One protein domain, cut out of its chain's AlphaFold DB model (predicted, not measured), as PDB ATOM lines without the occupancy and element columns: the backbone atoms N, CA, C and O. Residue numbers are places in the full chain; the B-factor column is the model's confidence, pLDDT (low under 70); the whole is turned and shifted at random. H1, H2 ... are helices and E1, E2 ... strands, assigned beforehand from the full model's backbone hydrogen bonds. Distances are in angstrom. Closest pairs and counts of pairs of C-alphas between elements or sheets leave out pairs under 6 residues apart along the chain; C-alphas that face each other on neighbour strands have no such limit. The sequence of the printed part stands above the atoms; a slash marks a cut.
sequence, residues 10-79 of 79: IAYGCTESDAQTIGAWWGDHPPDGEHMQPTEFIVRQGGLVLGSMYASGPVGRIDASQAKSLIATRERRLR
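AT A GLANCE: This is residues 10 to 79 of the 79 residues of an uncharacterized protein of SAR202 cluster bacterium AD-802-E10_MRT_200m (UniProt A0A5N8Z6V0). Two antiparallel hairpins, E3 with E4 and E1 with E2, follow one another as a long, thin ribbon, E2 running on into E3. The short helix H1 packs on the E1 and E2 hairpin from one side of the ribbon, and the longer H2 lies loosely over the E3 and E4 hairpin from the other side, far from H1. The printed part has 70 residues with two named helices and four named strands, in the order H1, E1, E2, E3, E4, H2; the class is mixed, helices and strands. The whole is loose, with a radius of gyration of the C-alphas of 14.5 A, and elongated, spanning 48 by 25 by 19 A.

IN THESE COORDINATES: E3 is residues 39 to 43, 12.9 A from first to last C-alpha, and E4 is residues 49 to 54, 13.5 A. E1, residues 26 to 29, and E2, residues 33 to 36, make the other sheet. H1 is residues 16 to 21, beginning at C-alpha 16 at (100.786, 102.500, 89.284). H2, residues 64 to 77, is the longest helix at 20.3 A and runs from C-alpha 64 at (105.859, 101.138, 114.736) to C-alpha 77 at (106.269, 81.447, 119.806).

HOW THE PARTS SIT: E3 and E4 form a hairpin, antiparallel at 170 degrees between directions; N 40 and O 53 are 2.9 A apart and N 50 and O 42 are 2.8 A apart, both within hydrogen-bond range. E2 runs on into E3 across a break of 2 residues, at 16 degrees, and these two strands meet only through their link. E1 and E2 form the other hairpin, antiparallel at 151 degrees, with N 35 and O 27 within hydrogen-bond range at 2.9 A. The closest C-alphas of H1 and E2 are those of Ala 19 and Met 36, 6.0 A apart; those of H1 and E1 are Glu 16 and Trp 26, 6.4 A apart. The closest C-alphas of H2 and E3 are those of Ile 42 and Ala 67, 7.8 A apart. H2 and E4 are near each other, with 5 pairs of C-alphas within 10 A. H1 and H2 are apart. In H1 and H2 every O i to N i+4 pair is within hydrogen-bond range.

THE WHOLE: The two C-alphas farthest apart are those of Pro 31 and Arg 79, 49.6 A. The printed part has no cut and ends at residue 79, the chain's last residue. No link is long: the link from E4 to H2, with 9 residues, is short, and the other links are tight. The mean pLDDT of the printed part is 90.1, and one residue, Arg 79, is under 70.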
ATOM      1  N   ILE A  10     114.356 104.281 101.370       92.00
ATOM      2  CA  ILE A  10     113.122 104.862 100.835       92.00
ATOM      3  C   ILE A  10     113.141 104.685  99.321       92.00
ATOM      4  O   ILE A  10     114.061 105.159  98.654       92.00
ATOM      5  N   ALA A  11     112.125 104.008  98.793       90.69
ATOM      6  CA  ALA A  11     111.857 103.993  97.362       90.69
ATOM      7  C   ALA A  11     111.197 105.317  96.949       90.69
ATOM      8  O   ALA A  11     110.395 105.879  97.693       90.69
ATOM      9  N   TYR A  12     111.545 105.819  95.767       91.25
ATOM     10  CA  TYR A  12     111.010 107.061  95.215       91.25
ATOM     11  C   TYR A  12     110.607 106.850  93.757       91.25
ATOM     12  O   TYR A  12     111.265 106.095  93.045       91.25
ATOM     13  N   GLY A  13     109.553 107.545  93.321       91.62
ATOM     14  CA  GLY A  13     109.045 107.453  91.952       91.62
ATOM     15  C   GLY A  13     108.216 106.200  91.673       91.62
ATOM     16  O   GLY A  13     108.144 105.787  90.521       91.62
ATOM     17  N   CYS A  14     107.612 105.593  92.703       92.00
ATOM     18  CA  CYS A  14     106.711 104.454  92.529       92.00
ATOM     19  C   CYS A  14     105.547 104.821  91.597       92.00
ATOM     20  O   CYS A  14     104.895 105.851  91.770       92.00
ATOM     21  N   THR A  15     105.291 103.946  90.637       94.88
ATOM     22  CA  THR A  15     104.259 104.067  89.610       94.88
ATOM     23  C   THR A  15     103.032 103.222  89.952       94.88
ATOM     24  O   THR A  15     103.068 102.375  90.851       94.88
ATOM     25  N   GLU A  16     101.950 103.386  89.189       95.38
ATOM     26  CA  GLU A  16     100.786 102.500  89.284       95.38
ATOM     27  C   GLU A  16     101.162 101.031  89.018       95.38
ATOM     28  O   GLU A  16     100.667 100.129  89.691       95.38
ATOM     29  N   SER A  17     102.111 100.775  88.111       96.81
ATOM     30  CA  SER A  17     102.610  99.419  87.850       96.81
ATOM     31  C   SER A  17     103.266  98.795  89.088       96.81
ATOM     32  O   SER A  17     103.126  97.592  89.324       96.81
ATOM     33  N   ASP A  18     103.967  99.590  89.900       95.56
ATOM     34  CA  ASP A  18     104.550  99.112  91.158       95.56
ATOM     35  C   ASP A  18     103.452  98.780  92.173       95.56
ATOM     36  O   ASP A  18     103.524  97.751  92.847       95.56
ATOM     37  N   ALA A  19     102.397  99.602  92.235       94.31
ATOM     38  CA  ALA A  19     101.227  99.342  93.073       94.31
ATOM     39  C   ALA A  19     100.539  98.029  92.679       94.31
ATOM     40  O   ALA A  19     100.316  97.169  93.532       94.31
ATOM     41  N   GLN A  20     100.288  97.830  91.385       95.38
ATOM     42  CA  GLN A  20      99.684  96.609  90.853       95.38
ATOM     43  C   GLN A  20     100.540  95.368  91.148       95.38
ATOM     44  O   GLN A  20      99.998  94.318  91.493       95.38
ATOM     45  N   THR A  21     101.871  95.493  91.097       95.31
ATOM     46  CA  THR A  21     102.804  94.391  91.400       95.31
ATOM     47  C   THR A  21     102.637  93.863  92.826       95.31
ATOM     48  O   THR A  21     102.745  92.660  93.057       95.31
ATOM     49  N   ILE A  22     102.354  94.748  93.783       92.81
ATOM     50  CA  ILE A  22     102.177  94.386  95.197       92.81
ATOM     51  C   ILE A  22     100.703  94.304  95.619       92.81
ATOM     52  O   ILE A  22     100.420  94.118  96.799       92.81
ATOM     53  N   GLY A  23      99.764  94.445  94.678       92.69
ATOM     54  CA  GLY A  23      98.327  94.456  94.958       92.69
ATOM     55  C   GLY A  23      97.851  95.668  95.768       92.69
ATOM     56  O   GLY A  23      96.810  95.594  96.418       92.69
ATOM     57  N   ALA A  24      98.608  96.767  95.765       92.50
ATOM     58  CA  ALA A  24      98.216  98.015  96.405       92.50
ATOM     59  C   ALA A  24      97.094  98.712  95.624       92.50
ATOM     60  O   ALA A  24      97.019  98.640  94.397       92.50
ATOM     61  N   TRP A  25      96.244  99.442  96.343       90.56
ATOM     62  CA  TRP A  25      95.219 100.281  95.727       90.56
ATOM     63  C   TRP A  25      95.849 101.559  95.156       90.56
ATOM     64  O   TRP A  25      96.565 102.268  95.866       90.56
ATOM     65  N   TRP A  26      95.542 101.890  93.900       92.62
ATOM     66  CA  TRP A  26      95.877 103.183  93.295       92.62
ATOM     67  C   TRP A  26      94.698 104.144  93.446       92.62
ATOM     68  O   TRP A  26      93.584 103.842  93.017       92.62
ATOM     69  N   GLY A  27      94.909 105.261  94.138       90.56
ATOM     70  CA  GLY A  27      93.863 106.248  94.399       90.56
ATOM     71  C   GLY A  27      94.139 107.554  93.672       90.56
ATOM     72  O   GLY A  27      95.288 107.976  93.605       90.56
ATOM     73  N   ASP A  28      93.076 108.204  93.202       91.62
ATOM     74  CA  ASP A  28      93.094 109.601  92.768       91.62
ATOM     75  C   ASP A  28      92.351 110.451  93.806       91.62
ATOM     76  O   ASP A  28      91.164 110.232  94.090       91.62
ATOM     77  N   HIS A  29      93.065 111.385  94.431       86.56
ATOM     78  CA  HIS A  29      92.518 112.274  95.450       86.56
ATOM     79  C   HIS A  29      92.841 113.727  95.116       86.56
ATOM     80  O   HIS A  29      93.879 114.235  95.533       86.56
ATOM     81  N   PRO A  30      91.959 114.443  94.402       87.50
ATOM     82  CA  PRO A  30      92.119 115.878  94.206       87.50
ATOM     83  C   PRO A  30      92.086 116.634  95.553       87.50
ATOM     84  O   PRO A  30      91.208 116.352  96.373       87.50
ATOM     85  N   PRO A  31      92.977 117.618  95.796       89.94
ATOM     86  CA  PRO A  31      93.974 118.175  94.876       89.94
ATOM     87  C   PRO A  31      95.344 117.463  94.893       89.94
ATOM     88  O   PRO A  31      96.226 117.857  94.135       89.94
ATOM     89  N   ASP A  32      95.532 116.459  95.748       85.06
ATOM     90  CA  ASP A  32      96.805 115.758  95.987       85.06
ATOM     91  C   ASP A  32      97.236 114.847  94.817       85.06
ATOM     92  O   ASP A  32      98.413 114.509  94.692       85.06
ATOM     93  N   GLY A  33      96.294 114.498  93.936       90.19
ATOM     94  CA  GLY A  33      96.513 113.723  92.718       90.19
ATOM     95  C   GLY A  33      96.610 112.217  92.954       90.19
ATOM     96  O   GLY A  33      96.233 111.689  94.005       90.19
ATOM     97  N   GLU A  34      97.117 111.518  91.943       92.69
ATOM     98  CA  GLU A  34      97.223 110.063  91.932       92.69
ATOM     99  C   GLU A  34      98.395 109.545  92.768       92.69
ATOM    100  O   GLU A  34      99.527 110.019  92.651       92.69
ATOM    101  N   HIS A  35      98.133 108.541  93.602       91.75
ATOM    102  CA  HIS A  35      99.162 107.884  94.395       91.75
ATOM    103  C   HIS A  35      98.744 106.497  94.883       91.75
ATOM    104  O   HIS A  35      97.566 106.176  95.076       91.75
ATOM    105  N   MET A  36      99.758 105.681  95.170       91.94
ATOM    106  CA  MET A  36      99.589 104.423  95.885       91.94
ATOM    107  C   MET A  36      99.031 104.704  97.283       91.94
ATOM    108  O   MET A  36      99.622 105.448  98.069       91.94
ATOM    109  N   GLN A  37      97.895 104.091  97.598       91.25
ATOM    110  CA  GLN A  37      97.302 104.167  98.924       91.25
ATOM    111  C   GLN A  37      98.112 103.341  99.936       91.25
ATOM    112  O   GLN A  37      98.834 102.413  99.548       91.25
ATOM    113  N   PRO A  38      98.011 103.649 101.243       91.31
ATOM    114  CA  PRO A  38      98.814 102.982 102.260       91.31
ATOM    115  C   PRO A  38      98.678 101.458 102.189       91.31
ATOM    116  O   PRO A  38      97.588 100.898 102.323       91.31
ATOM    117  N   THR A  39      99.817 100.806 101.968       92.56
ATOM    118  CA  THR A  39      99.938  99.360 101.805       92.56
ATOM    119  C   THR A  39     101.154  98.889 102.589       92.56
ATOM    120  O   THR A  39     102.275  99.335 102.346       92.56
ATOM    121  N   GLU A  40     100.936  98.013 103.566       92.56
ATOM    122  CA  GLU A  40     101.950  97.622 104.547       92.56
ATOM    123  C   GLU A  40     102.035  96.102 104.661       92.56
ATOM    124  O   GLU A  40     101.017  95.409 104.693       92.56
ATOM    125  N   PHE A  41     103.257  95.579 104.775       93.12
ATOM    126  CA  PHE A  41     103.524  94.148 104.898       93.12
ATOM    127  C   PHE A  41     104.489  93.862 106.047       93.12
ATOM    128  O   PHE A  41     105.509  94.532 106.204       93.12
ATOM    129  N   ILE A  42     104.220  92.799 106.806       93.19
ATOM    130  CA  ILE A  42     105.213  92.158 107.675       93.19
ATOM    131  C   ILE A  42     105.707  90.922 106.938       93.19
ATOM    132  O   ILE A  42     104.925  90.017 106.655       93.19
ATOM    133  N   VAL A  43     107.002  90.866 106.638       93.50
ATOM    134  CA  VAL A  43     107.590  89.811 105.803       93.50
ATOM    135  C   VAL A  43     108.659  89.060 106.591       93.50
ATOM    136  O   VAL A  43     109.501  89.664 107.257       93.50
ATOM    137  N   ARG A  44     108.630  87.727 106.534       91.00
ATOM    138  CA  ARG A  44     109.688  86.865 107.074       91.00
ATOM    139  C   ARG A  44     110.860  86.807 106.098       91.00
ATOM    140  O   ARG A  44     110.684  86.916 104.886       91.00
ATOM    141  N   GLN A  45     112.048  86.496 106.611       89.56
ATOM    142  CA  GLN A  45     113.146  86.026 105.768       89.56
ATOM    143  C   GLN A  45     112.666  84.913 104.814       89.56
ATOM    144  O   GLN A  45     111.973  83.981 105.229       89.56
ATOM    145  N   GLY A  46     113.023  85.038 103.533       90.88
ATOM    146  CA  GLY A  46     112.558  84.152 102.462       90.88
ATOM    147  C   GLY A  46     111.307  84.641 101.721       90.88
ATOM    148  O   GLY A  46     110.849  83.949 100.822       90.88
ATOM    149  N   GLY A  47     110.765  85.816 102.066       91.88
ATOM    150  CA  GLY A  47     109.686  86.460 101.305       91.88
ATOM    151  C   GLY A  47     108.271  86.033 101.700       91.88
ATOM    152  O   GLY A  47     107.309  86.442 101.060       91.88
ATOM    153  N   LEU A  48     108.112  85.239 102.766       92.56
ATOM    154  CA  LEU A  48     106.787  84.870 103.261       92.56
ATOM    155  C   LEU A  48     106.114  86.076 103.931       92.56
ATOM    156  O   LEU A  48     106.583  86.553 104.966       92.56
ATOM    157  N   VAL A  49     104.987  86.518 103.378       93.31
ATOM    158  CA  VAL A  49     104.126  87.542 103.983       93.31
ATOM    159  C   VAL A  49     103.435  86.957 105.218       93.31
ATOM    160  O   VAL A  49     102.729  85.955 105.145       93.31
ATOM    161  N   LEU A  50     103.673  87.570 106.375       91.56
ATOM    162  CA  LEU A  50     103.122  87.181 107.677       91.56
ATOM    163  C   LEU A  50     101.881  87.991 108.061       91.56
ATOM    164  O   LEU A  50     101.103  87.561 108.909       91.56
ATOM    165  N   GLY A  51     101.728  89.169 107.464       89.75
ATOM    166  CA  GLY A  51     100.588  90.054 107.634       89.75
ATOM    167  C   GLY A  51     100.620  91.155 106.583       89.75
ATOM    168  O   GLY A  51     101.697  91.542 106.128       89.75
ATOM    169  N   SER A  52      99.440  91.639 106.209       91.56
ATOM    170  CA  SER A  52      99.256  92.726 105.253       91.56
ATOM    171  C   SER A  52      98.143  93.655 105.723       91.56
ATOM    172  O   SER A  52      97.140  93.180 106.261       91.56
ATOM    173  N   MET A  53      98.294  94.949 105.477       89.94
ATOM    174  CA  MET A  53      97.266  95.959 105.705       89.94
ATOM    175  C   MET A  53      97.137  96.819 104.451       89.94
ATOM    176  O   MET A  53      98.135  97.291 103.913       89.94
ATOM    177  N   TYR A  54      95.896  97.033 104.027       88.88
ATOM    178  CA  TYR A  54      95.535  97.934 102.942       88.88
ATOM    179  C   TYR A  54      94.542  98.945 103.495       88.88
ATOM    180  O   TYR A  54      93.592  98.566 104.185       88.88
ATOM    181  N   ALA A  55      94.772 100.220 103.216       85.94
ATOM    182  CA  ALA A  55      93.932 101.307 103.689       85.94
ATOM    183  C   ALA A  55      93.691 102.314 102.562       85.94
ATOM    184  O   ALA A  55      94.484 102.405 101.634       85.94
ATOM    185  N   SER A  56      92.601 103.074 102.654       83.31
ATOM    186  CA  SER A  56      92.273 104.171 101.740       83.31
ATOM    187  C   SER A  56      92.085 105.467 102.524       83.31
ATOM    188  O   SER A  56      91.447 105.452 103.581       83.31
ATOM    189  N   GLY A  57      92.573 106.593 102.006       77.44
ATOM    190  CA  GLY A  57      92.389 107.903 102.634       77.44
ATOM    191  C   GLY A  57      93.035 108.002 104.031       77.44
ATOM    192  O   GLY A  57      94.107 107.437 104.255       77.44
ATOM    193  N   PRO A  58      92.421 108.707 105.004       76.00
ATOM    194  CA  PRO A  58      93.022 108.966 106.318       76.00
ATOM    195  C   PRO A  58      92.926 107.780 107.296       76.00
ATOM    196  O   PRO A  58      93.105 107.962 108.502       76.00
ATOM    197  N   VAL A  59      92.606 106.575 106.814       78.31
ATOM    198  CA  VAL A  59      92.520 105.380 107.662       78.31
ATOM    199  C   VAL A  59      93.887 105.097 108.294       78.31
ATOM    200  O   VAL A  59      94.935 105.218 107.655       78.31
ATOM    201  N   GLY A  60      93.861 104.772 109.589       74.00
ATOM    202  CA  GLY A  60      95.053 104.557 110.402       74.00
ATOM    203  C   GLY A  60      95.976 103.468 109.851       74.00
ATOM    204  O   GLY A  60      95.538 102.529 109.192       74.00
ATOM    205  N   ARG A  61      97.263 103.620 110.156       84.94
ATOM    206  CA  ARG A  61      98.361 102.726 109.766       84.94
ATOM    207  C   ARG A  61      98.807 101.867 110.944       84.94
ATOM    208  O   ARG A  61      98.462 102.187 112.086       84.94
ATOM    209  N   ILE A  62      99.598 100.822 110.697       87.50
ATOM    210  CA  ILE A  62     100.275 100.136 111.800       87.50
ATOM    211  C   ILE A  62     101.266 101.105 112.446       87.50
ATOM    212  O   ILE A  62     102.174 101.633 111.804       87.50
ATOM    213  N   ASP A  63     101.120 101.304 113.755       88.94
ATOM    214  CA  ASP A  63     102.131 102.010 114.525       88.94
ATOM    215  C   ASP A  63     103.411 101.164 114.645       88.94
ATOM    216  O   ASP A  63     103.377  99.934 114.780       88.94
ATOM    217  N   ALA A  64     104.570 101.821 114.663       90.06
ATOM    218  CA  ALA A  64     105.859 101.138 114.736       90.06
ATOM    219  C   ALA A  64     105.990 100.260 115.998       90.06
ATOM    220  O   ALA A  64     106.584  99.176 115.951       90.06
ATOM    221  N   SER A  65     105.411 100.682 117.131       93.56
ATOM    222  CA  SER A  65     105.421  99.878 118.357       93.56
ATOM    223  C   SER A  65     104.533  98.634 118.237       93.56
ATOM    224  O   SER A  65     104.899  97.564 118.738       93.56
ATOM    225  N   GLN A  66     103.421  98.736 117.502       90.31
ATOM    226  CA  GLN A  66     102.539  97.610 117.202       90.31
ATOM    227  C   GLN A  66     103.240  96.601 116.289       90.31
ATOM    228  O   GLN A  66     103.278  95.416 116.628       90.31
ATOM    229  N   ALA A  67     103.882  97.056 115.203       92.19
ATOM    230  CA  ALA A  67     104.680  96.196 114.324       92.19
ATOM    231  C   ALA A  67     105.749  95.426 115.114       92.19
ATOM    232  O   ALA A  67     105.853  94.199 115.017       92.19
ATOM    233  N   LYS A  68     106.500  96.132 115.972       94.44
ATOM    234  CA  LYS A  68     107.527  95.530 116.833       94.44
ATOM    235  C   LYS A  68     106.944  94.469 117.765       94.44
ATOM    236  O   LYS A  68     107.526  93.392 117.898       94.44
ATOM    237  N   SER A  69     105.816  94.756 118.414       93.50
ATOM    238  CA  SER A  69     105.167  93.822 119.341       93.50
ATOM    239  C   SER A  69     104.672  92.554 118.636       93.50
ATOM    240  O   SER A  69     104.877  91.444 119.145       93.50
ATOM    241  N   LEU A  70     104.089  92.705 117.441       90.31
ATOM    242  CA  LEU A  70     103.631  91.597 116.599       90.31
ATOM    243  C   LEU A  70     104.794  90.688 116.194       90.31
ATOM    244  O   LEU A  70     104.733  89.477 116.421       90.31
ATOM    245  N   ILE A  71     105.876  91.277 115.673       93.06
ATOM    246  CA  ILE A  71     107.086  90.544 115.281       93.06
ATOM    247  C   ILE A  71     107.676  89.825 116.497       93.06
ATOM    248  O   ILE A  71     107.817  88.605 116.487       93.06
ATOM    249  N   ALA A  72     107.944  90.545 117.590       94.19
ATOM    250  CA  ALA A  72     108.569  89.965 118.777       94.19
ATOM    251  C   ALA A  72     107.733  88.831 119.388       94.19
ATOM    252  O   ALA A  72     108.278  87.827 119.843       94.19
ATOM    253  N   THR A  73     106.406  88.970 119.411       93.50
ATOM    254  CA  THR A  73     105.513  87.925 119.923       93.50
ATOM    255  C   THR A  73     105.507  86.690 119.046       93.50
ATOM    256  O   THR A  73     105.533  85.580 119.579       93.50
ATOM    257  N   ARG A  74     105.519  86.859 117.724       90.88
ATOM    258  CA  ARG A  74     105.634  85.737 116.798       90.88
ATOM    259  C   ARG A  74     106.962  85.005 116.970       90.88
ATOM    260  O   ARG A  74     106.945  83.793 117.156       90.88
ATOM    261  N   GLU A  75     108.079  85.727 116.972       91.25
ATOM    262  CA  GLU A  75     109.416  85.130 117.096       91.25
ATOM    263  C   GLU A  75     109.597  84.367 118.418       91.25
ATOM    264  O   GLU A  75     110.252  83.329 118.442       91.25
ATOM    265  N   ARG A  76     108.968  84.815 119.517       94.00
ATOM    266  CA  ARG A  76     108.963  84.057 120.782       94.00
ATOM    267  C   ARG A  76     108.199  82.734 120.701       94.00
ATOM    268  O   ARG A  76     108.582  81.809 121.395       94.00
ATOM    269  N   ARG A  77     107.115  82.655 119.921       90.44
ATOM    270  CA  ARG A  77     106.269  81.447 119.806       90.44
ATOM    271  C   ARG A  77     106.863  80.371 118.896       90.44
ATOM    272  O   ARG A  77     106.365  79.254 118.888       90.44
ATOM    273  N   LEU A  78     107.858  80.731 118.088       82.94
ATOM    274  CA  LEU A  78     108.579  79.809 117.207       82.94
ATOM    275  C   LEU A  78     109.806  79.176 117.889       82.94
ATOM    276  O   LEU A  78     110.481  78.364 117.261       82.94
ATOM    277  N   ARG A  79     110.101  79.571 119.134       61.38
ATOM    278  CA  ARG A  79     111.111  78.967 120.009       61.38
ATOM    279  C   ARG A  79     110.443  77.979 120.951       61.38
ATOM    280  O   ARG A  79     111.102  76.966 121.254       61.38
TER     281      ARG A  79